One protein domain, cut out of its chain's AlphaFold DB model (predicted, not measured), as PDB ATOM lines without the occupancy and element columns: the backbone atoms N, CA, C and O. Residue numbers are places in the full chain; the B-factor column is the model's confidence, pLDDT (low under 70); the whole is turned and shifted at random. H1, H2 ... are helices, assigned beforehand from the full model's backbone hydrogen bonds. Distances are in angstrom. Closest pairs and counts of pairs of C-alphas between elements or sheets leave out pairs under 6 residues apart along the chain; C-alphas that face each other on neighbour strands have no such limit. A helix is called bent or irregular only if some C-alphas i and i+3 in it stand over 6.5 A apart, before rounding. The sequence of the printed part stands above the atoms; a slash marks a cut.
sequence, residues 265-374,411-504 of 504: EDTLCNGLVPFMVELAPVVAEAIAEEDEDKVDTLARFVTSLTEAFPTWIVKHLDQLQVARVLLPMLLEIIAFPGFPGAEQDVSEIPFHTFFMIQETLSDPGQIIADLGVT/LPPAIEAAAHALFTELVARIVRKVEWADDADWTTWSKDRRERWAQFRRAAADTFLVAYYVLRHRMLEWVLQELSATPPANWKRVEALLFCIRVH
ATOM      1  N   GLU A 265     133.573 109.662 167.120       89.88
ATOM      2  CA  GLU A 265     134.188 110.672 167.993       89.88
ATOM      3  C   GLU A 265     133.462 110.756 169.340       89.88
ATOM      4  O   GLU A 265     134.050 110.445 170.371       89.88
ATOM      5  N   ASP A 266     132.152 111.022 169.337       90.06
ATOM      6  CA  ASP A 266     131.373 111.133 170.575       90.06
ATOM      7  C   ASP A 266     131.401 109.859 171.422       90.06
ATOM      8  O   ASP A 266     131.435 109.926 172.645       90.06
ATOM      9  N   THR A 267     131.370 108.678 170.805       90.06
ATOM     10  CA  THR A 267     131.381 107.417 171.565       90.06
ATOM     11  C   THR A 267     132.738 107.190 172.223       90.06
ATOM     12  O   THR A 267     132.802 106.777 173.380       90.06
ATOM     13  N   LEU A 268     133.818 107.477 171.493       92.06
ATOM     14  CA  LEU A 268     135.184 107.314 171.973       92.06
ATOM     15  C   LEU A 268     135.514 108.361 173.034       92.06
ATOM     16  O   LEU A 268     135.913 107.988 174.133       92.06
ATOM     17  N   CYS A 269     135.280 109.643 172.763       93.81
ATOM     18  CA  CYS A 269     135.570 110.721 173.701       93.81
ATOM     19  C   CYS A 269     134.715 110.622 174.971       93.81
ATOM     20  O   CYS A 269     135.267 110.670 176.068       93.81
ATOM     21  N   ASN A 270     133.401 110.382 174.867       91.81
ATOM     22  CA  ASN A 270     132.558 110.239 176.063       91.81
ATOM     23  C   ASN A 270     132.897 108.985 176.888       91.81
ATOM     24  O   ASN A 270     132.656 108.972 178.094       91.81
ATOM     25  N   GLY A 271     133.448 107.939 176.265       91.12
ATOM     26  CA  GLY A 271     133.910 106.740 176.965       91.12
ATOM     27  C   GLY A 271     135.299 106.890 177.595       91.12
ATOM     28  O   GLY A 271     135.513 106.453 178.724       91.12
ATOM     29  N   LEU A 272     136.243 107.509 176.880       95.31
ATOM     30  CA  LEU A 272     137.662 107.547 177.246       95.31
ATOM     31  C   LEU A 272     138.059 108.763 178.072       95.31
ATOM     32  O   LEU A 272     138.904 108.620 178.947       95.31
ATOM     33  N   VAL A 273     137.465 109.937 177.847       95.62
ATOM     34  CA  VAL A 273     137.835 111.150 178.595       95.62
ATOM     35  C   VAL A 273     137.621 110.982 180.102       95.62
ATOM     36  O   VAL A 273     138.543 111.315 180.846       95.62
ATOM     37  N   PRO A 274     136.500 110.413 180.596       95.50
ATOM     38  CA  PRO A 274     136.347 110.150 182.026       95.50
ATOM     39  C   PRO A 274     137.440 109.227 182.574       95.50
ATOM     40  O   PRO A 274     137.998 109.495 183.632       95.50
ATOM     41  N   PHE A 275     137.797 108.180 181.825       96.31
ATOM     42  CA  PHE A 275     138.871 107.269 182.214       96.31
ATOM     43  C   PHE A 275     140.245 107.959 182.212       96.31
ATOM     44  O   PHE A 275     141.005 107.800 183.157       96.31
ATOM     45  N   MET A 276     140.555 108.790 181.216       96.12
ATOM     46  CA  MET A 276     141.799 109.567 181.199       96.12
ATOM     47  C   MET A 276     141.878 110.536 182.378       96.12
ATOM     48  O   MET A 276     142.927 110.672 182.993       96.12
ATOM     49  N   VAL A 277     140.765 111.165 182.750       95.69
ATOM     50  CA  VAL A 277     140.679 112.015 183.947       95.69
ATOM     51  C   VAL A 277     140.959 111.209 185.224       95.69
ATOM     52  O   VAL A 277     141.643 111.715 186.113       95.69
ATOM     53  N   GLU A 278     140.512 109.950 185.309       95.88
ATOM     54  CA  GLU A 278     140.859 109.035 186.414       95.88
ATOM     55  C   GLU A 278     142.361 108.695 186.468       95.88
ATOM     56  O   GLU A 278     142.872 108.412 187.552       95.88
ATOM     57  N   LEU A 279     143.089 108.761 185.344       96.50
ATOM     58  CA  LEU A 279     144.538 108.516 185.292       96.50
ATOM     59  C   LEU A 279     145.376 109.699 185.798       96.50
ATOM     60  O   LEU A 279     146.565 109.528 186.051       96.50
ATOM     61  N   ALA A 280     144.791 110.885 185.995       96.75
ATOM     62  CA  ALA A 280     145.515 112.080 186.440       96.75
ATOM     63  C   ALA A 280     146.331 111.872 187.734       96.75
ATOM     64  O   ALA A 280     147.512 112.224 187.742       96.75
ATOM     65  N   PRO A 281     145.772 111.290 188.818       97.00
ATOM     66  CA  PRO A 281     146.558 110.968 190.008       97.00
ATOM     67  C   PRO A 281     147.662 109.939 189.741       97.00
ATOM     68  O   PRO A 281     148.731 110.063 190.327       97.00
ATOM     69  N   VAL A 282     147.440 108.971 188.844       96.62
ATOM     70  CA  VAL A 282     148.439 107.945 188.491       96.62
ATOM     71  C   VAL A 282     149.621 108.573 187.749       96.62
ATOM     72  O   VAL A 282     150.769 108.243 188.030       96.62
ATOM     73  N   VAL A 283     149.349 109.514 186.839       97.81
ATOM     74  CA  VAL A 283     150.385 110.321 186.179       97.81
ATOM     75  C   VAL A 283     151.143 111.144 187.216       97.81
ATOM     76  O   VAL A 283     152.365 111.107 187.237       97.81
ATOM     77  N   ALA A 284     150.444 111.852 188.106       97.75
ATOM     78  CA  ALA A 284     151.089 112.680 189.125       97.75
ATOM     79  C   ALA A 284     151.989 111.867 190.075       97.75
ATOM     80  O   ALA A 284     153.069 112.331 190.435       97.75
ATOM     81  N   GLU A 285     151.564 110.661 190.459       97.81
ATOM     82  CA  GLU A 285     152.366 109.721 191.248       97.81
ATOM     83  C   GLU A 285     153.609 109.263 190.477       97.81
ATOM     84  O   GLU A 285     154.714 109.401 190.991       97.81
ATOM     85  N   ALA A 286     153.459 108.836 189.218       97.56
ATOM     86  CA  ALA A 286     154.588 108.423 188.381       97.56
ATOM     87  C   ALA A 286     155.606 109.561 188.158       97.56
ATOM     88  O   ALA A 286     156.811 109.333 188.197       97.56
ATOM     89  N   ILE A 287     155.136 110.806 187.997       98.06
ATOM     90  CA  ILE A 287     156.001 111.994 187.928       98.06
ATOM     91  C   ILE A 287     156.756 112.196 189.250       98.06
ATOM     92  O   ILE A 287     157.948 112.493 189.234       98.06
ATOM     93  N   ALA A 288     156.076 112.056 190.392       97.81
ATOM     94  CA  ALA A 288     156.685 112.230 191.711       97.81
ATOM     95  C   ALA A 288     157.722 111.142 192.043       97.81
ATOM     96  O   ALA A 288     158.664 111.407 192.789       97.81
ATOM     97  N   GLU A 289     157.548 109.942 191.492       97.50
ATOM     98  CA  GLU A 289     158.490 108.824 191.593       97.50
ATOM     99  C   GLU A 289     159.612 108.878 190.539       97.50
ATOM    100  O   GLU A 289     160.516 108.046 190.583       97.50
ATOM    101  N   GLU A 290     159.579 109.857 189.624       97.06
ATOM    102  CA  GLU A 290     160.477 109.964 188.462       97.06
ATOM    103  C   GLU A 290     160.481 108.686 187.587       97.06
ATOM    104  O   GLU A 290     161.484 108.340 186.963       97.06
ATOM    105  N   ASP A 291     159.339 107.987 187.515       97.38
ATOM    106  CA  ASP A 291     159.130 106.794 186.682       97.38
ATOM    107  C   ASP A 291     158.839 107.202 185.228       97.38
ATOM    108  O   ASP A 291     157.688 107.339 184.797       97.38
ATOM    109  N   GLU A 292     159.914 107.446 184.475       96.75
ATOM    110  CA  GLU A 292     159.849 107.880 183.078       96.75
ATOM    111  C   GLU A 292     159.092 106.881 182.190       96.75
ATOM    112  O   GLU A 292     158.247 107.305 181.404       96.75
ATOM    113  N   ASP A 293     159.326 105.574 182.343       96.12
ATOM    114  CA  ASP A 293     158.713 104.530 181.507       96.12
ATOM    115  C   ASP A 293     157.179 104.515 181.660       96.12
ATOM    116  O   ASP A 293     156.420 104.388 180.685       96.12
ATOM    117  N   LYS A 294     156.692 104.693 182.895       95.88
ATOM    118  CA  LYS A 294     155.255 104.767 183.179       95.88
ATOM    119  C   LYS A 294     154.641 106.076 182.689       95.88
ATOM    120  O   LYS A 294     153.549 106.047 182.111       95.88
ATOM    121  N   VAL A 295     155.323 107.212 182.875       97.81
ATOM    122  CA  VAL A 295     154.871 108.514 182.351       97.81
ATOM    123  C   VAL A 295     154.824 108.502 180.827       97.81
ATOM    124  O   VAL A 295     153.843 108.966 180.259       97.81
ATOM    125  N   ASP A 296     155.820 107.923 180.168       97.19
ATOM    126  CA  ASP A 296     155.894 107.760 178.717       97.19
ATOM    127  C   ASP A 296     154.701 106.956 178.172       97.19
ATOM    128  O   ASP A 296     153.999 107.393 177.254       97.19
ATOM    129  N   THR A 297     154.400 105.813 178.798       96.00
ATOM    130  CA  THR A 297     153.253 104.967 178.433       96.00
ATOM    131  C   THR A 297     151.923 105.713 178.584       96.00
ATOM    132  O   THR A 297     151.083 105.695 177.679       96.00
ATOM    133  N   LEU A 298     151.732 106.399 179.713       97.06
ATOM    134  CA  LEU A 298     150.539 107.201 179.990       97.06
ATOM    135  C   LEU A 298     150.410 108.385 179.027       97.06
ATOM    136  O   LEU A 298     149.330 108.614 178.482       97.06
ATOM    137  N   ALA A 299     151.503 109.109 178.787       97.38
ATOM    138  CA  ALA A 299     151.543 110.273 177.916       97.38
ATOM    139  C   ALA A 299     151.119 109.901 176.498       97.38
ATOM    140  O   ALA A 299     150.194 110.517 175.978       97.38
ATOM    141  N   ARG A 300     151.700 108.844 175.912       96.56
ATOM    142  CA  ARG A 300     151.326 108.378 174.566       96.56
ATOM    143  C   ARG A 300     149.858 107.980 174.462       96.56
ATOM    144  O   ARG A 300     149.221 108.240 173.445       96.56
ATOM    145  N   PHE A 301     149.304 107.352 175.500       96.88
ATOM    146  CA  PHE A 301     147.885 107.010 175.504       96.88
ATOM    147  C   PHE A 301     147.002 108.263 175.541       96.88
ATOM    148  O   PHE A 301     146.090 108.389 174.725       96.88
ATOM    149  N   VAL A 302     147.274 109.203 176.450       96.50
ATOM    150  CA  VAL A 302     146.479 110.434 176.566       96.50
ATOM    151  C   VAL A 302     146.584 111.270 175.291       96.50
ATOM    152  O   VAL A 302     145.554 111.697 174.766       96.50
ATOM    153  N   THR A 303     147.795 111.432 174.745       97.19
ATOM    154  CA  THR A 303     148.002 112.201 173.514       97.19
ATOM    155  C   THR A 303     147.358 111.551 172.299       97.19
ATOM    156  O   THR A 303     146.819 112.267 171.459       97.19
ATOM    157  N   SER A 304     147.284 110.213 172.239       95.81
ATOM    158  CA  SER A 304     146.609 109.520 171.132       95.81
ATOM    159  C   SER A 304     145.158 109.976 170.943       95.81
ATOM    160  O   SER A 304     144.713 110.152 169.811       95.81
ATOM    161  N   LEU A 305     144.415 110.225 172.032       95.19
ATOM    162  CA  LEU A 305     143.030 110.702 171.956       95.19
ATOM    163  C   LEU A 305     142.962 112.191 171.634       95.19
ATOM    164  O   LEU A 305     142.147 112.601 170.806       95.19
ATOM    165  N   THR A 306     143.784 113.006 172.294       95.31
ATOM    166  CA  THR A 306     143.730 114.463 172.126       95.31
ATOM    167  C   THR A 306     144.209 114.907 170.747       95.31
ATOM    168  O   THR A 306     143.714 115.907 170.233       95.31
ATOM    169  N   GLU A 307     145.105 114.146 170.119       95.19
ATOM    170  CA  GLU A 307     145.563 114.354 168.739       95.19
ATOM    171  C   GLU A 307     144.587 113.789 167.708       95.19
ATOM    172  O   GLU A 307     144.426 114.375 166.639       95.19
ATOM    173  N   ALA A 308     143.898 112.687 168.025       94.62
ATOM    174  CA  ALA A 308     142.880 112.124 167.142       94.62
ATOM    175  C   ALA A 308     141.602 112.978 167.085       94.62
ATOM    176  O   ALA A 308     140.956 113.032 166.038       94.62
ATOM    177  N   PHE A 309     141.233 113.644 168.187       94.81
ATOM    178  CA  PHE A 309     139.970 114.387 168.309       94.81
ATOM    179  C   PHE A 309     140.138 115.824 168.840       94.81
ATOM    180  O   PHE A 309     139.461 116.215 169.800       94.81
ATOM    181  N   PRO A 310     140.989 116.664 168.222       93.38
ATOM    182  CA  PRO A 310     141.228 118.026 168.697       93.38
ATOM    183  C   PRO A 310     139.963 118.892 168.619       93.38
ATOM    184  O   PRO A 310     139.715 119.710 169.505       93.38
ATOM    185  N   THR A 311     139.100 118.660 167.623       92.12
ATOM    186  CA  THR A 311     137.798 119.327 167.485       92.12
ATOM    187  C   THR A 311     136.883 119.061 168.677       92.12
ATOM    188  O   THR A 311     136.284 120.000 169.207       92.12
ATOM    189  N   TRP A 312     136.809 117.813 169.144       94.12
ATOM    190  CA  TRP A 312     136.037 117.471 170.335       94.12
ATOM    191  C   TRP A 312     136.592 118.181 171.571       94.12
ATOM    192  O   TRP A 312     135.838 118.816 172.307       94.12
ATOM    193  N   ILE A 313     137.918 118.143 171.761       95.12
ATOM    194  CA  ILE A 313     138.593 118.791 172.894       95.12
ATOM    195  C   ILE A 313     138.291 120.290 172.920       95.12
ATOM    196  O   ILE A 313     137.878 120.799 173.959       95.12
ATOM    197  N   VAL A 314     138.414 120.983 171.780       93.69
ATOM    198  CA  VAL A 314     138.136 122.424 171.670       93.69
ATOM    199  C   VAL A 314     136.685 122.757 172.023       93.69
ATOM    200  O   VAL A 314     136.445 123.690 172.791       93.69
ATOM    201  N   LYS A 315     135.718 121.966 171.537       90.94
ATOM    202  CA  LYS A 315     134.286 122.130 171.861       90.94
ATOM    203  C   LYS A 315     133.983 121.980 173.355       90.94
ATOM    204  O   LYS A 315     132.981 122.514 173.812       90.94
ATOM    205  N   HIS A 316     134.833 121.264 174.089       93.12
ATOM    206  CA  HIS A 316     134.646 120.924 175.500       93.12
ATOM    207  C   HIS A 316     135.655 121.641 176.416       93.12
ATOM    208  O   HIS A 316     135.775 121.289 177.590       93.12
ATOM    209  N   LEU A 317     136.375 122.660 175.920       92.62
ATOM    210  CA  LEU A 317     137.352 123.434 176.702       92.62
ATOM    211  C   LEU A 317     136.742 124.197 177.881       92.62
ATOM    212  O   LEU A 317     137.461 124.580 178.798       92.62
ATOM    213  N   ASP A 318     135.438 124.443 177.870       88.19
ATOM    214  CA  ASP A 318     134.710 125.058 178.979       88.19
ATOM    215  C   ASP A 318     134.318 124.044 180.071       88.19
ATOM    216  O   ASP A 318     133.977 124.431 181.194       88.19
ATOM    217  N   GLN A 319     134.406 122.741 179.787       93.06
ATOM    218  CA  GLN A 319     134.080 121.693 180.744       93.06
ATOM    219  C   GLN A 319     135.182 121.505 181.782       93.06
ATOM    220  O   GLN A 319     136.367 121.394 181.467       93.06
ATOM    221  N   LEU A 320     134.772 121.356 183.046       90.56
ATOM    222  CA  LEU A 320     135.689 121.234 184.181       90.56
ATOM    223  C   LEU A 320     136.684 120.076 184.013       90.56
ATOM    224  O   LEU A 320     137.870 120.249 184.270       90.56
ATOM    225  N   GLN A 321     136.210 118.914 183.563       93.50
ATOM    226  CA  GLN A 321     137.038 117.715 183.411       93.50
ATOM    227  C   GLN A 321     138.161 117.898 182.374       93.50
ATOM    228  O   GLN A 321     139.286 117.454 182.594       93.50
ATOM    229  N   VAL A 322     137.885 118.619 181.283       94.69
ATOM    230  CA  VAL A 322     138.866 118.889 180.224       94.69
ATOM    231  C   VAL A 322     139.811 120.006 180.669       94.69
ATOM    232  O   VAL A 322     141.024 119.814 180.731       94.69
ATOM    233  N   ALA A 323     139.248 121.152 181.061       92.06
ATOM    234  CA  ALA A 323     139.994 122.370 181.364       92.06
ATOM    235  C   ALA A 323     140.838 122.292 182.642       92.06
ATOM    236  O   ALA A 323     141.860 122.969 182.752       92.06
ATOM    237  N   ARG A 324     140.386 121.533 183.649       92.38
ATOM    238  CA  ARG A 324     141.010 121.493 184.984       92.38
ATOM    239  C   ARG A 324     141.680 120.172 185.328       92.38
ATOM    240  O   ARG A 324     142.370 120.140 186.340       92.38
ATOM    241  N   VAL A 325     141.504 119.121 184.525       95.88
ATOM    242  CA  VAL A 325     142.151 117.828 184.788       95.88
ATOM    243  C   VAL A 325     142.925 117.321 183.578       95.88
ATOM    244  O   VAL A 325     144.145 117.247 183.656       95.88
ATOM    245  N   LEU A 326     142.255 117.036 182.456       96.69
ATOM    246  CA  LEU A 326     142.899 116.421 181.288       96.69
ATOM    247  C   LEU A 326     144.037 117.279 180.713       96.69
ATOM    248  O   LEU A 326     145.152 116.800 180.537       96.69
ATOM    249  N   LEU A 327     143.776 118.557 180.436       96.56
ATOM    250  CA  LEU A 327     144.787 119.430 179.840       96.56
ATOM    251  C   LEU A 327     145.895 119.833 180.829       96.56
ATOM    252  O   LEU A 327     147.062 119.808 180.442       96.56
ATOM    253  N   PRO A 328     145.598 120.136 182.110       97.12
ATOM    254  CA  PRO A 328     146.642 120.285 183.120       97.12
ATOM    255  C   PRO A 328     147.516 119.042 183.300       97.12
ATOM    256  O   PRO A 328     148.712 119.190 183.502       97.12
ATOM    257  N   MET A 329     146.972 117.828 183.170       97.81
ATOM    258  CA  MET A 329     147.778 116.603 183.207       97.81
ATOM    259  C   MET A 329     148.835 116.581 182.094       97.81
ATOM    260  O   MET A 329     149.994 116.286 182.369       97.81
ATOM    261  N   LEU A 330     148.479 116.966 180.861       98.12
ATOM    262  CA  LEU A 330     149.445 117.106 179.761       98.12
ATOM    263  C   LEU A 330     150.520 118.162 180.059       98.12
ATOM    264  O   LEU A 330     151.689 117.976 179.723       98.12
ATOM    265  N   LEU A 331     150.144 119.261 180.718       98.31
ATOM    266  CA  LEU A 331     151.087 120.298 181.147       98.31
ATOM    267  C   LEU A 331     152.041 119.807 182.246       98.31
ATOM    268  O   LEU A 331     153.212 120.182 182.237       98.31
ATOM    269  N   GLU A 332     151.572 118.961 183.165       98.06
ATOM    270  CA  GLU A 332     152.435 118.330 184.171       98.06
ATOM    271  C   GLU A 332     153.390 117.302 183.538       98.06
ATOM    272  O   GLU A 332     154.551 117.251 183.930       98.06
ATOM    273  N   ILE A 333     152.972 116.579 182.489       98.38
ATOM    274  CA  ILE A 333     153.874 115.721 181.694       98.38
ATOM    275  C   ILE A 333     154.975 116.560 181.024       98.38
ATOM    276  O   ILE A 333     156.155 116.220 181.115       98.38
ATOM    277  N   ILE A 334     154.639 117.707 180.420       98.19
ATOM    278  CA  ILE A 334     155.654 118.641 179.887       98.19
ATOM    279  C   ILE A 334     156.610 119.092 181.000       98.19
ATOM    280  O   ILE A 334     157.814 119.238 180.776       98.19
ATOM    281  N   ALA A 335     156.093 119.289 182.210       97.62
ATOM    282  CA  ALA A 335     156.855 119.709 183.376       97.62
ATOM    283  C   ALA A 335     157.620 118.577 184.087       97.62
ATOM    284  O   ALA A 335     158.210 118.859 185.132       97.62
ATOM    285  N   PHE A 336     157.652 117.351 183.539       98.25
ATOM    286  CA  PHE A 336     158.375 116.215 184.122       98.25
ATOM    287  C   PHE A 336     159.806 116.614 184.540       98.25
ATOM    288  O   PHE A 336     160.462 117.334 183.774       98.25
ATOM    289  N   PRO A 337     160.300 116.203 185.723       96.69
ATOM    290  CA  PRO A 337     161.630 116.565 186.218       96.69
ATOM    291  C   PRO A 337     162.777 116.255 185.238       96.69
ATOM    292  O   PRO A 337     162.638 115.458 184.317       96.69
ATOM    293  N   GLY A 338     163.918 116.926 185.411       94.38
ATOM    294  CA  GLY A 338     165.119 116.726 184.584       94.38
ATOM    295  C   GLY A 338     165.145 117.508 183.263       94.38
ATOM    296  O   GLY A 338     164.193 118.203 182.896       94.38
ATOM    297  N   PHE A 339     166.265 117.431 182.546       94.44
ATOM    298  CA  PHE A 339     166.476 118.129 181.273       94.44
ATOM    299  C   PHE A 339     166.056 117.279 180.058       94.44
ATOM    300  O   PHE A 339     166.652 116.223 179.825       94.44
ATOM    301  N   PRO A 340     165.100 117.737 179.225       93.69
ATOM    302  CA  PRO A 340     164.638 116.974 178.063       93.69
ATOM    303  C   PRO A 340     165.752 116.691 177.049       93.69
ATOM    304  O   PRO A 340     166.626 117.535 176.820       93.69
ATOM    305  N   GLY A 341     165.746 115.499 176.460       89.19
ATOM    306  CA  GLY A 341     166.764 114.975 175.552       89.19
ATOM    307  C   GLY A 341     168.098 114.615 176.222       89.19
ATOM    308  O   GLY A 341     168.847 113.779 175.713       89.19
ATOM    309  N   ALA A 342     168.441 115.242 177.349       89.88
ATOM    310  CA  ALA A 342     169.680 114.976 178.076       89.88
ATOM    311  C   ALA A 342     169.507 113.923 179.182       89.88
ATOM    312  O   ALA A 342     170.416 113.112 179.397       89.88
ATOM    313  N   GLU A 343     168.369 113.955 179.874       92.94
ATOM    314  CA  GLU A 343     168.068 113.142 181.059       92.94
ATOM    315  C   GLU A 343     166.760 112.357 180.939       92.94
ATOM    316  O   GLU A 343     166.665 111.308 181.558       92.94
ATOM    317  N   GLN A 344     165.808 112.842 180.138       95.00
ATOM    318  CA  GLN A 344     164.486 112.248 179.901       95.00
ATOM    319  C   GLN A 344     163.956 112.671 178.528       95.00
ATOM    320  O   GLN A 344     164.386 113.707 178.018       95.00
ATOM    321  N   ASP A 345     163.005 111.933 177.966       93.88
ATOM    322  CA  ASP A 345     162.435 112.181 176.634       93.88
ATOM    323  C   ASP A 345     160.904 112.439 176.648       93.88
ATOM    324  O   ASP A 345     160.295 112.703 175.610       93.88
ATOM    325  N   VAL A 346     160.257 112.426 177.820       97.31
ATOM    326  CA  VAL A 346     158.786 112.505 177.951       97.31
ATOM    327  C   VAL A 346     158.193 113.906 177.786       97.31
ATOM    328  O   VAL A 346     157.038 114.040 177.374       97.31
ATOM    329  N   SER A 347     158.955 114.966 178.076       97.44
ATOM    330  CA  SER A 347     158.427 116.342 178.072       97.44
ATOM    331  C   SER A 347     157.947 116.830 176.703       97.44
ATOM    332  O   SER A 347     157.155 117.768 176.645       97.44
ATOM    333  N   GLU A 348     158.443 116.242 175.614       96.06
ATOM    334  CA  GLU A 348     158.094 116.630 174.240       96.06
ATOM    335  C   GLU A 348     156.802 115.958 173.746       96.06
ATOM    336  O   GLU A 348     156.132 116.500 172.869       96.06
ATOM    337  N   ILE A 349     156.407 114.822 174.341       97.75
ATOM    338  CA  ILE A 349     155.287 113.985 173.874       97.75
ATOM    339  C   ILE A 349     153.994 114.799 173.659       97.75
ATOM    340  O   ILE A 349     153.375 114.643 172.607       97.75
ATOM    341  N   PRO A 350     153.576 115.711 174.564       98.06
ATOM    342  CA  PRO A 350     152.325 116.449 174.387       98.06
ATOM    343  C   PRO A 350     152.367 117.604 173.377       98.06
ATOM    344  O   PRO A 350     151.325 118.210 173.131       98.06
ATOM    345  N   PHE A 351     153.520 117.971 172.806       97.75
ATOM    346  CA  PHE A 351     153.632 119.182 171.975       97.75
ATOM    347  C   PHE A 351     152.710 119.145 170.751       97.75
ATOM    348  O   PHE A 351     152.058 120.147 170.441       97.75
ATOM    349  N   HIS A 352     152.589 117.987 170.094       97.81
ATOM    350  CA  HIS A 352     151.732 117.855 168.919       97.81
ATOM    351  C   HIS A 352     150.243 118.044 169.256       97.81
ATOM    352  O   HIS A 352     149.526 118.701 168.505       97.81
ATOM    353  N   THR A 353     149.794 117.605 170.437       97.69
ATOM    354  CA  THR A 353     148.438 117.898 170.932       97.69
ATOM    355  C   THR A 353     148.140 119.404 170.936       97.69
ATOM    356  O   THR A 353     147.087 119.828 170.458       97.69
ATOM    357  N   PHE A 354     149.055 120.239 171.438       97.81
ATOM    358  CA  PHE A 354     148.842 121.692 171.486       97.81
ATOM    359  C   PHE A 354     148.855 122.337 170.098       97.81
ATOM    360  O   PHE A 354     148.086 123.270 169.863       97.81
ATOM    361  N   PHE A 355     149.665 121.814 169.173       96.88
ATOM    362  CA  PHE A 355     149.605 122.191 167.760       96.88
ATOM    363  C   PHE A 355     148.215 121.904 167.167       96.88
ATOM    364  O   PHE A 355     147.582 122.814 166.635       96.88
ATOM    365  N   MET A 356     147.682 120.692 167.351       96.19
ATOM    366  CA  MET A 356     146.363 120.305 166.826       96.19
ATOM    367  C   MET A 356     145.213 121.127 167.430       96.19
ATOM    368  O   MET A 356     144.276 121.520 166.725       96.19
ATOM    369  N   ILE A 357     145.283 121.436 168.731       95.19
ATOM    370  CA  ILE A 357     144.321 122.328 169.400       95.19
ATOM    371  C   ILE A 357     144.389 123.734 168.795       95.19
ATOM    372  O   ILE A 357     143.350 124.326 168.508       95.19
ATOM    373  N   GLN A 358     145.591 124.275 168.583       94.06
ATOM    374  CA  GLN A 358     145.760 125.598 167.987       94.06
ATOM    375  C   GLN A 358     145.244 125.655 166.549       94.06
ATOM    376  O   GLN A 358     144.553 126.614 166.211       94.06
ATOM    377  N   GLU A 359     145.552 124.659 165.712       91.88
ATOM    378  CA  GLU A 359     145.028 124.591 164.341       91.88
ATOM    379  C   GLU A 359     143.500 124.603 164.337       91.88
ATOM    380  O   GLU A 359     142.881 125.356 163.590       91.88
ATOM    381  N   THR A 360     142.892 123.839 165.245       91.25
ATOM    382  CA  THR A 360     141.437 123.795 165.399       91.25
ATOM    383  C   THR A 360     140.868 125.151 165.829       91.25
ATOM    384  O   THR A 360     139.862 125.596 165.283       91.25
ATOM    385  N   LEU A 361     141.509 125.846 166.776       89.19
ATOM    386  CA  LEU A 361     141.083 127.175 167.239       89.19
ATOM    387  C   LEU A 361     141.164 128.257 166.148       89.19
ATOM    388  O   LEU A 361     140.452 129.258 166.240       89.19
ATOM    389  N   SER A 362     142.007 128.072 165.128       85.94
ATOM    390  CA  SER A 362     142.158 129.018 164.016       85.94
ATOM    391  C   SER A 362     140.967 129.043 163.050       85.94
ATOM    392  O   SER A 362     140.847 130.011 162.298       85.94
ATOM    393  N   ASP A 363     140.080 128.039 163.074       82.81
ATOM    394  CA  ASP A 363     138.832 128.011 162.297       82.81
ATOM    395  C   ASP A 363     137.587 128.059 163.213       82.81
ATOM    396  O   ASP A 363     136.933 127.044 163.481       82.81
ATOM    397  N   PRO A 364     137.217 129.252 163.713       73.81
ATOM    398  CA  PRO A 364     136.071 129.410 164.605       73.81
ATOM    399  C   PRO A 364     134.724 129.142 163.917       73.81
ATOM    400  O   PRO A 364     133.740 128.850 164.600       73.81
ATOM    401  N   GLY A 365     134.658 129.210 162.582       70.06
ATOM    402  CA  GLY A 365     133.435 128.985 161.808       70.06
ATOM    403  C   GLY A 365     132.919 127.557 161.936       70.06
ATOM    404  O   GLY A 365     131.738 127.350 162.225       70.06
ATOM    405  N   GLN A 366     133.816 126.580 161.793       70.88
ATOM    406  CA  GLN A 366     133.477 125.164 161.923       70.88
ATOM    407  C   GLN A 366     133.053 124.803 163.358       70.88
ATOM    408  O   GLN A 366     132.077 124.079 163.558       70.88
ATOM    409  N   ILE A 367     133.730 125.366 164.365       76.19
ATOM    410  CA  ILE A 367     133.428 125.115 165.785       76.19
ATOM    411  C   ILE A 367     132.013 125.595 166.138       76.19
ATOM    412  O   ILE A 367     131.249 124.875 166.781       76.19
ATOM    413  N   ILE A 368     131.643 126.805 165.714       70.25
ATOM    414  CA  ILE A 368     130.349 127.418 166.045       70.25
ATOM    415  C   ILE A 368     129.194 126.730 165.318       70.25
ATOM    416  O   ILE A 368     128.135 126.515 165.920       70.25
ATOM    417  N   ALA A 369     129.400 126.358 164.051       70.94
ATOM    418  CA  ALA A 369     128.427 125.590 163.279       70.94
ATOM    419  C   ALA A 369     128.099 124.257 163.971       70.94
ATOM    420  O   ALA A 369     126.926 123.913 164.129       70.94
ATOM    421  N   ASP A 370     129.124 123.556 164.457       68.50
ATOM    422  CA  ASP A 370     128.973 122.268 165.127       68.50
ATOM    423  C   ASP A 370     128.355 122.375 166.531       68.50
ATOM    424  O   ASP A 370     127.619 121.483 166.950       68.50
ATOM    425  N   LEU A 371     128.611 123.467 167.260       71.06
ATOM    426  CA  LEU A 371     127.979 123.742 168.559       71.06
ATOM    427  C   LEU A 371     126.494 124.135 168.430       71.06
ATOM    428  O   LEU A 371     125.827 124.373 169.438       71.06
ATOM    429  N   GLY A 372     125.959 124.226 167.206       59.09
ATOM    430  CA  GLY A 372     124.566 124.594 166.954       59.09
ATOM    431  C   GLY A 372     124.249 126.053 167.288       59.09
ATOM    432  O   GLY A 372     123.080 126.421 167.412       59.09
ATOM    433  N   VAL A 373     125.270 126.906 167.420       53.03
ATOM    434  CA  VAL A 373     125.112 128.339 167.689       53.03
ATOM    435  C   VAL A 373     124.935 129.064 166.352       53.03
ATOM    436  O   VAL A 373     125.750 129.878 165.933       53.03
ATOM    437  N   THR A 374     123.852 128.767 165.631       43.88
ATOM    438  CA  THR A 374     123.462 129.582 164.474       43.88
ATOM    439  C   THR A 374     122.776 130.850 164.974       43.88
ATOM    440  O   THR A 374     121.556 130.893 165.141       43.88
ATOM    441  N   LEU A 411     134.995 133.088 168.651       79.25
ATOM    442  CA  LEU A 411     134.820 131.906 169.497       79.25
ATOM    443  C   LEU A 411     133.913 132.223 170.701       79.25
ATOM    444  O   LEU A 411     133.909 133.354 171.194       79.25
ATOM    445  N   PRO A 412     133.174 131.235 171.237       85.62
ATOM    446  CA  PRO A 412     132.442 131.416 172.483       85.62
ATOM    447  C   PRO A 412     133.369 131.919 173.612       85.62
ATOM    448  O   PRO A 412     134.424 131.313 173.829       85.62
ATOM    449  N   PRO A 413     132.982 132.952 174.392       86.94
ATOM    450  CA  PRO A 413     133.878 133.589 175.364       86.94
ATOM    451  C   PRO A 413     134.469 132.639 176.414       86.94
ATOM    452  O   PRO A 413     135.591 132.837 176.875       86.94
ATOM    453  N   ALA A 414     133.722 131.599 176.803       88.44
ATOM    454  CA  ALA A 414     134.192 130.594 177.756       88.44
ATOM    455  C   ALA A 414     135.326 129.731 177.176       88.44
ATOM    456  O   ALA A 414     136.333 129.515 177.850       88.44
ATOM    457  N   ILE A 415     135.184 129.296 175.919       89.56
ATOM    458  CA  ILE A 415     136.191 128.511 175.193       89.56
ATOM    459  C   ILE A 415     137.436 129.367 174.948       89.56
ATOM    460  O   ILE A 415     138.549 128.924 175.219       89.56
ATOM    461  N   GLU A 416     137.255 130.618 174.518       89.81
ATOM    462  CA  GLU A 416     138.356 131.561 174.304       89.81
ATOM    463  C   GLU A 416     139.141 131.826 175.602       89.81
ATOM    464  O   GLU A 416     140.374 131.801 175.617       89.81
ATOM    465  N   ALA A 417     138.449 132.049 176.723       91.69
ATOM    466  CA  ALA A 417     139.094 132.249 178.018       91.69
ATOM    467  C   ALA A 417     139.863 131.002 178.485       91.69
ATOM    468  O   ALA A 417     140.985 131.127 178.982       91.69
ATOM    469  N   ALA A 418     139.286 129.809 178.305       93.00
ATOM    470  CA  ALA A 418     139.932 128.547 178.645       93.00
ATOM    471  C   ALA A 418     141.174 128.284 177.779       93.00
ATOM    472  O   ALA A 418     142.226 127.941 178.320       93.00
ATOM    473  N   ALA A 419     141.092 128.525 176.468       93.19
ATOM    474  CA  ALA A 419     142.223 128.413 175.550       93.19
ATOM    475  C   ALA A 419     143.360 129.369 175.943       93.19
ATOM    476  O   ALA A 419     144.507 128.952 176.083       93.19
ATOM    477  N   HIS A 420     143.055 130.640 176.211       94.00
ATOM    478  CA  HIS A 420     144.071 131.595 176.649       94.00
ATOM    479  C   HIS A 420     144.737 131.195 177.972       94.00
ATOM    480  O   HIS A 420     145.954 131.329 178.110       94.00
ATOM    481  N   ALA A 421     143.974 130.693 178.945       94.88
ATOM    482  CA  ALA A 421     144.535 130.203 180.201       94.88
ATOM    483  C   ALA A 421     145.454 128.990 179.977       94.88
ATOM    484  O   ALA A 421     146.566 128.957 180.504       94.88
ATOM    485  N   LEU A 422     145.017 128.038 179.147       96.38
ATOM    486  CA  LEU A 422     145.779 126.846 178.789       96.38
ATOM    487  C   LEU A 422     147.125 127.193 178.148       96.38
ATOM    488  O   LEU A 422     148.167 126.739 178.615       96.38
ATOM    489  N   PHE A 423     147.109 128.005 177.089       96.69
ATOM    490  CA  PHE A 423     148.322 128.339 176.346       96.69
ATOM    491  C   PHE A 423     149.270 129.234 177.150       96.69
ATOM    492  O   PHE A 423     150.482 129.159 176.965       96.69
ATOM    493  N   THR A 424     148.753 130.041 178.079       96.88
ATOM    494  CA  THR A 424     149.600 130.815 179.000       96.88
ATOM    495  C   THR A 424     150.375 129.882 179.934       96.88
ATOM    496  O   THR A 424     151.582 130.047 180.107       96.88
ATOM    497  N   GLU A 425     149.711 128.865 180.492       97.50
ATOM    498  CA  GLU A 425     150.372 127.865 181.337       97.50
ATOM    499  C   GLU A 425     151.350 127.000 180.527       97.50
ATOM    500  O   GLU A 425     152.459 126.738 180.993       97.50
ATOM    501  N   LEU A 426     151.003 126.635 179.287       97.94
ATOM    502  CA  LEU A 426     151.911 125.956 178.357       97.94
ATOM    503  C   LEU A 426     153.223 126.728 178.191       97.94
ATOM    504  O   LEU A 426     154.300 126.176 178.420       97.94
ATOM    505  N   VAL A 427     153.137 128.018 177.851       97.25
ATOM    506  CA  VAL A 427     154.316 128.881 177.702       97.25
ATOM    507  C   VAL A 427     155.111 128.924 179.007       97.25
ATOM    508  O   VAL A 427     156.330 128.758 178.985       97.25
ATOM    509  N   ALA A 428     154.443 129.077 180.153       96.88
ATOM    510  CA  ALA A 428     155.106 129.125 181.452       96.88
ATOM    511  C   ALA A 428     155.913 127.851 181.762       96.88
ATOM    512  O   ALA A 428     157.045 127.947 182.255       96.88
ATOM    513  N   ARG A 429     155.365 126.666 181.451       97.31
ATOM    514  CA  ARG A 429     156.044 125.376 181.649       97.31
ATOM    515  C   ARG A 429     157.200 125.185 180.678       97.31
ATOM    516  O   ARG A 429     158.299 124.866 181.128       97.31
ATOM    517  N   ILE A 430     157.008 125.462 179.389       97.00
ATOM    518  CA  ILE A 430     158.078 125.310 178.394       97.00
ATOM    519  C   ILE A 430     159.233 126.275 178.685       97.00
ATOM    520  O   ILE A 430     160.386 125.852 178.633       97.00
ATOM    521  N   VAL A 431     158.964 127.530 179.080       96.56
ATOM    522  CA  VAL A 431     160.030 128.480 179.459       96.56
ATOM    523  C   VAL A 431     160.894 127.905 180.578       96.56
ATOM    524  O   VAL A 431     162.111 127.973 180.469       96.56
ATOM    525  N   ARG A 432     160.302 127.284 181.610       95.75
ATOM    526  CA  ARG A 432     161.082 126.628 182.679       95.75
ATOM    527  C   ARG A 432     161.939 125.477 182.147       95.75
ATOM    528  O   ARG A 432     163.066 125.301 182.590       95.75
ATOM    529  N   LYS A 433     161.421 124.703 181.192       95.75
ATOM    530  CA  LYS A 433     162.093 123.521 180.628       95.75
ATOM    531  C   LYS A 433     163.241 123.848 179.672       95.75
ATOM    532  O   LYS A 433     164.140 123.027 179.518       95.75
ATOM    533  N   VAL A 434     163.226 125.023 179.040       95.88
ATOM    534  CA  VAL A 434     164.308 125.478 178.145       95.88
ATOM    535  C   VAL A 434     165.396 126.285 178.862       95.88
ATOM    536  O   VAL A 434     166.355 126.702 178.212       95.88
ATOM    537  N   GLU A 435     165.273 126.504 180.176       95.06
ATOM    538  CA  GLU A 435     166.327 127.129 180.980       95.06
ATOM    539  C   GLU A 435     167.618 126.302 180.917       95.06
ATOM    540  O   GLU A 435     167.611 125.071 180.926       95.06
ATOM    541  N   TRP A 436     168.755 126.992 180.830       93.38
ATOM    542  CA  TRP A 436     170.056 126.339 180.745       93.38
ATOM    543  C   TRP A 436     170.412 125.592 182.039       93.38
ATOM    544  O   TRP A 436     170.257 126.119 183.146       93.38
ATOM    545  N   ALA A 437     170.994 124.400 181.889       91.25
ATOM    546  CA  ALA A 437     171.606 123.664 182.993       91.25
ATOM    547  C   ALA A 437     172.725 124.473 183.675       91.25
ATOM    548  O   ALA A 437     173.240 125.447 183.120       91.25
ATOM    549  N   ASP A 438     173.070 124.127 184.917       91.00
ATOM    550  CA  ASP A 438     174.244 124.711 185.577       91.00
ATOM    551  C   ASP A 438     175.529 124.327 184.843       91.00
ATOM    552  O   ASP A 438     175.610 123.275 184.216       91.00
ATOM    553  N   ASP A 439     176.559 125.173 184.933       87.94
ATOM    554  CA  ASP A 439     177.844 124.917 184.266       87.94
ATOM    555  C   ASP A 439     178.448 123.567 184.698       87.94
ATOM    556  O   ASP A 439     179.084 122.869 183.903       87.94
ATOM    557  N   ALA A 440     178.214 123.173 185.954       88.19
ATOM    558  CA  ALA A 440     178.603 121.870 186.478       88.19
ATOM    559  C   ALA A 440     177.921 120.728 185.706       88.19
ATOM    560  O   ALA A 440     178.614 119.866 185.168       88.19
ATOM    561  N   ASP A 441     176.598 120.765 185.560       88.50
ATOM    562  CA  ASP A 441     175.838 119.722 184.863       88.50
ATOM    563  C   ASP A 441     176.133 119.739 183.363       88.50
ATOM    564  O   ASP A 441     176.472 118.711 182.772       88.50
ATOM    565  N   TRP A 442     176.147 120.927 182.753       89.50
ATOM    566  CA  TRP A 442     176.431 121.111 181.333       89.50
ATOM    567  C   TRP A 442     177.787 120.531 180.926       89.50
ATOM    568  O   TRP A 442     177.913 119.903 179.867       89.50
ATOM    569  N   THR A 443     178.822 120.707 181.755       90.88
ATOM    570  CA  THR A 443     180.160 120.163 181.474       90.88
ATOM    571  C   THR A 443     180.211 118.640 181.561       90.88
ATOM    572  O   THR A 443     180.981 118.040 180.807       90.88
ATOM    573  N   THR A 444     179.360 118.013 182.380       92.62
ATOM    574  CA  THR A 444     179.255 116.546 182.472       92.62
ATOM    575  C   THR A 444     178.548 115.913 181.273       92.62
ATOM    576  O   THR A 444     178.800 114.750 180.948       92.62
ATOM    577  N   TRP A 445     177.686 116.663 180.581       93.56
ATOM    578  CA  TRP A 445     176.919 116.132 179.460       93.56
ATOM    579  C   TRP A 445     177.802 115.757 178.269       93.56
ATOM    580  O   TRP A 445     178.681 116.509 177.833       93.56
ATOM    581  N   SER A 446     177.512 114.592 177.690       95.12
ATOM    582  CA  SER A 446     178.113 114.156 176.434       95.12
ATOM    583  C   SER A 446     177.675 115.055 175.270       95.12
ATOM    584  O   SER A 446     176.680 115.779 175.346       95.12
ATOM    585  N   LYS A 447     178.400 114.984 174.145       94.31
ATOM    586  CA  LYS A 447     178.014 115.697 172.917       94.31
ATOM    587  C   LYS A 447     176.601 115.318 172.450       94.31
ATOM    588  O   LYS A 447     175.873 116.197 172.011       94.31
ATOM    589  N   ASP A 448     176.234 114.040 172.565       95.38
ATOM    590  CA  ASP A 448     174.910 113.536 172.170       95.38
ATOM    591  C   ASP A 448     173.793 114.166 173.015       95.38
ATOM    592  O   ASP A 448     172.852 114.726 172.466       95.38
ATOM    593  N   ARG A 449     173.955 114.196 174.348       94.75
ATOM    594  CA  ARG A 449     172.986 114.823 175.266       94.75
ATOM    595  C   ARG A 449     172.788 116.310 174.985       94.75
ATOM    596  O   ARG A 449     171.660 116.786 174.939       94.75
ATOM    597  N   ARG A 450     173.881 117.046 174.751       94.62
ATOM    598  CA  ARG A 450     173.809 118.476 174.396       94.62
ATOM    599  C   ARG A 450     173.080 118.705 173.071       94.62
ATOM    600  O   ARG A 450     172.356 119.688 172.952       94.62
ATOM    601  N   GLU A 451     173.269 117.823 172.088       95.81
ATOM    602  CA  GLU A 451     172.571 117.910 170.800       95.81
ATOM    603  C   GLU A 451     171.074 117.628 170.957       95.81
ATOM    604  O   GLU A 451     170.267 118.397 170.445       95.81
ATOM    605  N   ARG A 452     170.690 116.585 171.704       95.31
ATOM    606  CA  ARG A 452     169.277 116.273 171.975       95.31
ATOM    607  C   ARG A 452     168.574 117.387 172.748       95.31
ATOM    608  O   ARG A 452     167.497 117.811 172.352       95.31
ATOM    609  N   TRP A 453     169.215 117.954 173.769       95.75
ATOM    610  CA  TRP A 453     168.673 119.126 174.465       95.75
ATOM    611  C   TRP A 453     168.516 120.339 173.530       95.75
ATOM    612  O   TRP A 453     167.520 121.063 173.583       95.75
ATOM    613  N   ALA A 454     169.464 120.554 172.611       94.25
ATOM    614  CA  ALA A 454     169.330 121.592 171.590       94.25
ATOM    615  C   ALA A 454     168.188 121.304 170.596       94.25
ATOM    616  O   ALA A 454     167.535 122.244 170.150       94.25
ATOM    617  N   GLN A 455     167.930 120.036 170.250       95.12
ATOM    618  CA  GLN A 455     166.770 119.628 169.448       95.12
ATOM    619  C   GLN A 455     165.463 119.929 170.184       95.12
ATOM    620  O   GLN A 455     164.611 120.603 169.610       95.12
ATOM    621  N   PHE A 456     165.368 119.573 171.467       95.88
ATOM    622  CA  PHE A 456     164.215 119.916 172.298       95.88
ATOM    623  C   PHE A 456     163.957 121.427 172.325       95.88
ATOM    624  O   PHE A 456     162.826 121.873 172.149       95.88
ATOM    625  N   ARG A 457     165.000 122.258 172.473       95.31
ATOM    626  CA  ARG A 457     164.830 123.721 172.420       95.31
ATOM    627  C   ARG A 457     164.264 124.210 171.089       95.31
ATOM    628  O   ARG A 457     163.483 125.155 171.098       95.31
ATOM    629  N   ARG A 458     164.622 123.588 169.960       94.50
ATOM    630  CA  ARG A 458     164.036 123.923 168.649       94.50
ATOM    631  C   ARG A 458     162.552 123.546 168.604       94.50
ATOM    632  O   ARG A 458     161.747 124.400 168.260       94.50
ATOM    633  N   ALA A 459     162.188 122.345 169.059       94.81
ATOM    634  CA  ALA A 459     160.785 121.924 169.160       94.81
ATOM    635  C   ALA A 459     159.961 122.840 170.092       94.81
ATOM    636  O   ALA A 459     158.819 123.204 169.802       94.81
ATOM    637  N   ALA A 460     160.564 123.291 171.195       95.62
ATOM    638  CA  ALA A 460     159.969 124.274 172.095       95.62
ATOM    639  C   ALA A 460     159.757 125.640 171.419       95.62
ATOM    640  O   ALA A 460     158.735 126.275 171.660       95.62
ATOM    641  N   ALA A 461     160.683 126.088 170.561       94.69
ATOM    642  CA  ALA A 461     160.522 127.323 169.791       94.69
ATOM    643  C   ALA A 461     159.333 127.249 168.822       94.69
ATOM    644  O   ALA A 461     158.530 128.181 168.775       94.69
ATOM    645  N   ASP A 462     159.170 126.122 168.125       94.06
ATOM    646  CA  ASP A 462     158.005 125.886 167.266       94.06
ATOM    647  C   ASP A 462     156.708 125.914 168.093       94.06
ATOM    648  O   ASP A 462     155.725 126.551 167.717       94.06
ATOM    649  N   THR A 463     156.727 125.323 169.290       95.31
ATOM    650  CA  THR A 463     155.571 125.324 170.203       95.31
ATOM    651  C   THR A 463     155.271 126.715 170.784       95.31
ATOM    652  O   THR A 463     154.108 127.068 170.985       95.31
ATOM    653  N   PHE A 464     156.280 127.564 171.012       95.88
ATOM    654  CA  PHE A 464     156.060 128.969 171.373       95.88
ATOM    655  C   PHE A 464     155.379 129.747 170.248       95.88
ATOM    656  O   PHE A 464     154.497 130.562 170.522       95.88
ATOM    657  N   LEU A 465     155.730 129.473 168.989       92.06
ATOM    658  CA  LEU A 465     155.056 130.074 167.840       92.06
ATOM    659  C   LEU A 465     153.584 129.638 167.762       92.06
ATOM    660  O   LEU A 465     152.710 130.483 167.563       92.06
ATOM    661  N   VAL A 466     153.300 128.354 168.002       92.31
ATOM    662  CA  VAL A 466     151.926 127.838 168.151       92.31
ATOM    663  C   VAL A 466     151.179 128.620 169.236       92.31
ATOM    664  O   VAL A 466     150.105 129.167 168.988       92.31
ATOM    665  N   ALA A 467     151.766 128.766 170.427       93.75
ATOM    666  CA  ALA A 467     151.145 129.519 171.515       93.75
ATOM    667  C   ALA A 467     150.927 131.003 171.172       93.75
ATOM    668  O   ALA A 467     149.900 131.577 171.541       93.75
ATOM    669  N   TYR A 468     151.845 131.620 170.424       92.00
ATOM    670  CA  TYR A 468     151.717 133.001 169.969       92.00
ATOM    671  C   TYR A 468     150.518 133.200 169.036       92.00
ATOM    672  O   TYR A 468     149.830 134.217 169.148       92.00
ATOM    673  N   TYR A 469     150.213 132.244 168.153       90.00
ATOM    674  CA  TYR A 469     149.039 132.344 167.279       90.00
ATOM    675  C   TYR A 469     147.717 132.400 168.053       90.00
ATOM    676  O   TYR A 469     146.793 133.083 167.600       90.00
ATOM    677  N   VAL A 470     147.661 131.772 169.233       89.75
ATOM    678  CA  VAL A 470     146.502 131.810 170.138       89.75
ATOM    679  C   VAL A 470     146.520 133.063 171.017       89.75
ATOM    680  O   VAL A 470     145.554 133.816 171.046       89.75
ATOM    681  N   LEU A 471     147.618 133.317 171.733       91.25
ATOM    682  CA  LEU A 471     147.699 134.363 172.761       91.25
ATOM    683  C   LEU A 471     147.934 135.774 172.200       91.25
ATOM    684  O   LEU A 471     147.565 136.768 172.834       91.25
ATOM    685  N   ARG A 472     148.585 135.885 171.037       89.69
ATOM    686  CA  ARG A 472     148.962 137.150 170.389       89.69
ATOM    687  C   ARG A 472     149.666 138.100 171.372       89.69
ATOM    688  O   ARG A 472     150.643 137.726 172.018       89.69
ATOM    689  N   HIS A 473     149.167 139.332 171.507       89.81
ATOM    690  CA  HIS A 473     149.723 140.354 172.398       89.81
ATOM    691  C   HIS A 473     149.804 139.901 173.866       89.81
ATOM    692  O   HIS A 473     150.736 140.299 174.561       89.81
ATOM    693  N   ARG A 474     148.904 139.017 174.326       91.00
ATOM    694  CA  ARG A 474     148.880 138.536 175.718       91.00
ATOM    695  C   ARG A 474     150.130 137.744 176.085       91.00
ATOM    696  O   ARG A 474     150.590 137.825 177.219       91.00
ATOM    697  N   MET A 475     150.708 137.013 175.129       91.94
ATOM    698  CA  MET A 475     151.970 136.307 175.351       91.94
ATOM    699  C   MET A 475     153.109 137.294 175.600       91.94
ATOM    700  O   MET A 475     153.880 137.118 176.534       91.94
ATOM    701  N   LEU A 476     153.187 138.364 174.804       92.25
ATOM    702  CA  LEU A 476     154.217 139.394 174.962       92.25
ATOM    703  C   LEU A 476     154.059 140.145 176.288       92.25
ATOM    704  O   LEU A 476     155.049 140.389 176.972       92.25
ATOM    705  N   GLU A 477     152.826 140.472 176.675       93.19
ATOM    706  CA  GLU A 477     152.530 141.071 177.980       93.19
ATOM    707  C   GLU A 477     152.973 140.167 179.131       93.19
ATOM    708  O   GLU A 477     153.642 140.640 180.051       93.19
ATOM    709  N   TRP A 478     152.663 138.869 179.055       94.50
ATOM    710  CA  TRP A 478     153.094 137.890 180.047       94.50
ATOM    711  C   TRP A 478     154.625 137.810 180.137       94.50
ATOM    712  O   TRP A 478     155.178 137.912 181.232       94.50
ATOM    713  N   VAL A 479     155.336 137.726 179.003       93.50
ATOM    714  CA  VAL A 479     156.809 137.679 179.017       93.50
ATOM    715  C   VAL A 479     157.407 138.969 179.591       93.50
ATOM    716  O   VAL A 479     158.357 138.908 180.369       93.50
ATOM    717  N   LEU A 480     156.862 140.143 179.255       93.50
ATOM    718  CA  LEU A 480     157.329 141.421 179.805       93.50
ATOM    719  C   LEU A 480     157.129 141.503 181.323       93.50
ATOM    720  O   LEU A 480     158.017 141.979 182.034       93.50
ATOM    721  N   GLN A 481     155.991 141.019 181.824       94.38
ATOM    722  CA  GLN A 481     155.724 140.934 183.259       94.38
ATOM    723  C   GLN A 481     156.740 140.012 183.948       94.38
ATOM    724  O   GLN A 481     157.387 140.437 184.907       94.38
ATOM    725  N   GLU A 482     156.967 138.811 183.416       93.94
ATOM    726  CA  GLU A 482     157.947 137.855 183.948       93.94
ATOM    727  C   GLU A 482     159.386 138.393 183.908       93.94
ATOM    728  O   GLU A 482     160.135 138.241 184.876       93.94
ATOM    729  N   LEU A 483     159.781 139.077 182.828       92.69
ATOM    730  CA  LEU A 483     161.091 139.726 182.712       92.69
ATOM    731  C   LEU A 483     161.269 140.833 183.755       92.69
ATOM    732  O   LEU A 483     162.347 140.959 184.330       92.69
ATOM    733  N   SER A 484     160.221 141.619 184.022       92.25
ATOM    734  CA  SER A 484     160.266 142.684 185.031       92.25
ATOM    735  C   SER A 484     160.356 142.151 186.465       92.25
ATOM    736  O   SER A 484     160.963 142.793 187.323       92.25
ATOM    737  N   ALA A 485     159.779 140.973 186.718       92.56
ATOM    738  CA  ALA A 485     159.801 140.310 188.016       92.56
ATOM    739  C   ALA A 485     161.084 139.493 188.252       92.56
ATOM    740  O   ALA A 485     161.468 139.257 189.400       92.56
ATOM    741  N   THR A 486     161.759 139.059 187.184       90.25
ATOM    742  CA  THR A 486     162.953 138.214 187.274       90.25
ATOM    743  C   THR A 486     164.187 139.051 187.631       90.25
ATOM    744  O   THR A 486     164.519 140.003 186.922       90.25
ATOM    745  N   PRO A 487     164.935 138.705 188.698       89.06
ATOM    746  CA  PRO A 487     166.162 139.414 189.024       89.06
ATOM    747  C   PRO A 487     167.210 139.194 187.920       89.06
ATOM    748  O   PRO A 487     167.413 138.055 187.495       89.06
ATOM    749  N   PRO A 488     167.969 140.230 187.517       81.38
ATOM    750  CA  PRO A 488     168.951 140.122 186.432       81.38
ATOM    751  C   PRO A 488     170.090 139.132 186.730       81.38
ATOM    752  O   PRO A 488     170.782 138.696 185.817       81.38
ATOM    753  N   ALA A 489     170.281 138.752 187.999       84.50
ATOM    754  CA  ALA A 489     171.221 137.708 188.399       84.50
ATOM    755  C   ALA A 489     170.811 136.304 187.908       84.50
ATOM    756  O   ALA A 489     171.681 135.458 187.710       84.50
ATOM    757  N   ASN A 490     169.516 136.054 187.677       90.06
ATOM    758  CA  ASN A 490     169.033 134.804 187.092       90.06
ATOM    759  C   ASN A 490     169.051 134.892 185.557       90.06
ATOM    760  O   ASN A 490     168.014 134.926 184.893       90.06
ATOM    761  N   TRP A 491     170.259 134.959 184.992       93.00
ATOM    762  CA  TRP A 491     170.458 135.130 183.550       93.00
ATOM    763  C   TRP A 491     169.831 134.001 182.723       93.00
ATOM    764  O   TRP A 491     169.422 134.245 181.593       93.00
ATOM    765  N   LYS A 492     169.721 132.790 183.280       93.88
ATOM    766  CA  LYS A 492     169.133 131.620 182.615       93.88
ATOM    767  C   LYS A 492     167.643 131.804 182.369       93.88
ATOM    768  O   LYS A 492     167.182 131.610 181.250       93.88
ATOM    769  N   ARG A 493     166.912 132.255 183.395       94.06
ATOM    770  CA  ARG A 493     165.492 132.602 183.280       94.06
ATOM    771  C   ARG A 493     165.284 133.747 182.293       94.06
ATOM    772  O   ARG A 493     164.386 133.681 181.462       94.06
ATOM    773  N   VAL A 494     166.131 134.777 182.359       94.00
ATOM    774  CA  VAL A 494     166.085 135.903 181.411       94.00
ATOM    775  C   VAL A 494     166.332 135.422 179.977       94.00
ATOM    776  O   VAL A 494     165.598 135.811 179.074       94.00
ATOM    777  N   GLU A 495     167.320 134.555 179.752       95.44
ATOM    778  CA  GLU A 495     167.606 133.984 178.433       95.44
ATOM    779  C   GLU A 495     166.440 133.142 177.914       95.44
ATOM    780  O   GLU A 495     166.047 133.336 176.768       95.44
ATOM    781  N   ALA A 496     165.833 132.298 178.754       95.19
ATOM    782  CA  ALA A 496     164.688 131.474 178.378       95.19
ATOM    783  C   ALA A 496     163.456 132.320 178.003       95.19
ATOM    784  O   ALA A 496     162.776 132.040 177.015       95.19
ATOM    785  N   LEU A 497     163.194 133.399 178.749       94.56
ATOM    786  CA  LEU A 497     162.128 134.360 178.442       94.56
ATOM    787  C   LEU A 497     162.393 135.111 177.128       94.56
ATOM    788  O   LEU A 497     161.478 135.308 176.336       94.56
ATOM    789  N   LEU A 498     163.642 135.502 176.855       93.00
ATOM    790  CA  LEU A 498     164.007 136.127 175.578       93.00
ATOM    791  C   LEU A 498     163.965 135.131 174.414       93.00
ATOM    792  O   LEU A 498     163.566 135.496 173.310       93.00
ATOM    793  N   PHE A 499     164.348 133.878 174.657       93.25
ATOM    794  CA  PHE A 499     164.261 132.783 173.697       93.25
ATOM    795  C   PHE A 499     162.813 132.542 173.255       93.25
ATOM    796  O   PHE A 499     162.568 132.383 172.067       93.25
ATOM    797  N   CYS A 500     161.859 132.631 174.183       90.31
ATOM    798  CA  CYS A 500     160.422 132.511 173.926       90.31
ATOM    799  C   CYS A 500     159.875 133.530 172.900       90.31
ATOM    800  O   CYS A 500     158.962 133.211 172.144       90.31
ATOM    801  N   ILE A 501     160.443 134.743 172.825       86.50
ATOM    802  CA  ILE A 501     160.033 135.783 171.852       86.50
ATOM    803  C   ILE A 501     160.872 135.724 170.564       86.50
ATOM    804  O   ILE A 501     160.578 136.401 169.576       86.50
ATOM    805  N   ARG A 502     161.964 134.956 170.550       78.31
ATOM    806  CA  ARG A 502     162.896 134.944 169.427       78.31
ATOM    807  C   ARG A 502     162.268 134.212 168.240       78.31
ATOM    808  O   ARG A 502     162.343 132.996 168.145       78.31
ATOM    809  N   VAL A 503     161.687 134.981 167.320       55.09
ATOM    810  CA  VAL A 503     161.242 134.482 166.013       55.09
ATOM    811  C   VAL A 503     162.472 133.957 165.267       55.09
ATOM    812  O   VAL A 503     163.448 134.696 165.095       55.09
ATOM    813  N   HIS A 504     162.444 132.675 164.908       48.34
ATOM    814  CA  HIS A 504     163.487 132.022 164.120       48.34
ATOM    815  C   HIS A 504     163.296 132.246 162.625       48.34
ATOM    816  O   HIS A 504     162.135 132.189 162.162       48.34
TER     817      HIS A 504
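This is residues 265 to 374 and 411 to 504 of the 504 residues of the protein "Xpo1 domain-containing protein" of Allomyces macrogynus (strain ATCC 38327) (UniProt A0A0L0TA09). An elongated slab of helices, two deep through most of its length: the long H10 lies side by side with H8 and H6 in the body, and H5 packs on H8. H1, H2 and H3 cover one side of this body, the hairpin of H11 and H12 packs on the opposite side, and the short H7 and H9 lie at opposite ends of the length. The printed part has 204 residues with twelve named helices, H1 to H12 in chain order, and no named strand: all helix. It is compact, with a radius of gyration of the C-alphas of 17.6 A and spans of 58 by 37 by 25 A.

H10, residues 447 to 471, is the longest helix, 35.6 A from C-alpha 447 at (178.014, 115.697, 172.917) to C-alpha 471 at (147.699, 134.363, 172.761). H8, residues 413 to 433, measures 30.4 A; H3, 292 to 308, 23.7 A; H5, 320 to 334, 20.6 A; and H1, 265 to 278, 19.7 A from C-alpha 265 at (134.188, 110.672, 167.993). H1 and H5 are only just irregular: C-alphas 271 and 274 are 6.6 A apart, C-alphas 324 and 327 6.7 A. The others are H2, 280 to 288; H4, 310 to 315; H6, 351 to 361; H7, 364 to 370; H9, 439 to 444; H11, 473 to 485; and H12, 491 to 501.

H6, H8, H10, H11 and H12 form an up-and-down bundle, each running against the one before it. H10 touches H8 opposite ways at a shallow tilt of 21 degrees, closest at the C-alphas of Phe 423 and Ala 467, 5.7 A. It touches H6 with residues 463 to 470 alone, closest at C-alphas 355 and 466, 6.1 A. H11 and H12 form a hairpin, closest at C-alphas 479 and 497, 6.3 A. H5, the hub, touches H1, H2, H3 and H8; C-alphas 331 and 426 are its closest to H8, 6.4 A. H4 touches H6, closest at C-alphas 310 and 357, 5.3 A. H7 and H9 touch no helix. Every O i to N i+4 pair is within hydrogen-bond range in H2, H4, H6, H7, H8, H9 and H11, against 8 of 10 in H1, 12 of 13 in H3, 9 of 11 in H5, 20 of 21 in H10 and 6 of 7 in H12.

The farthest C-alphas, Thr 374 and Thr 444, are 60.1 A apart. Residues 375 to 410 are not printed, a gap of 12.6 A between C-alphas 374 and 411. The link from H5 to H6, 16 residues, is long. Residues 370, 372 to 374 and 503 to 504 have pLDDT under 70.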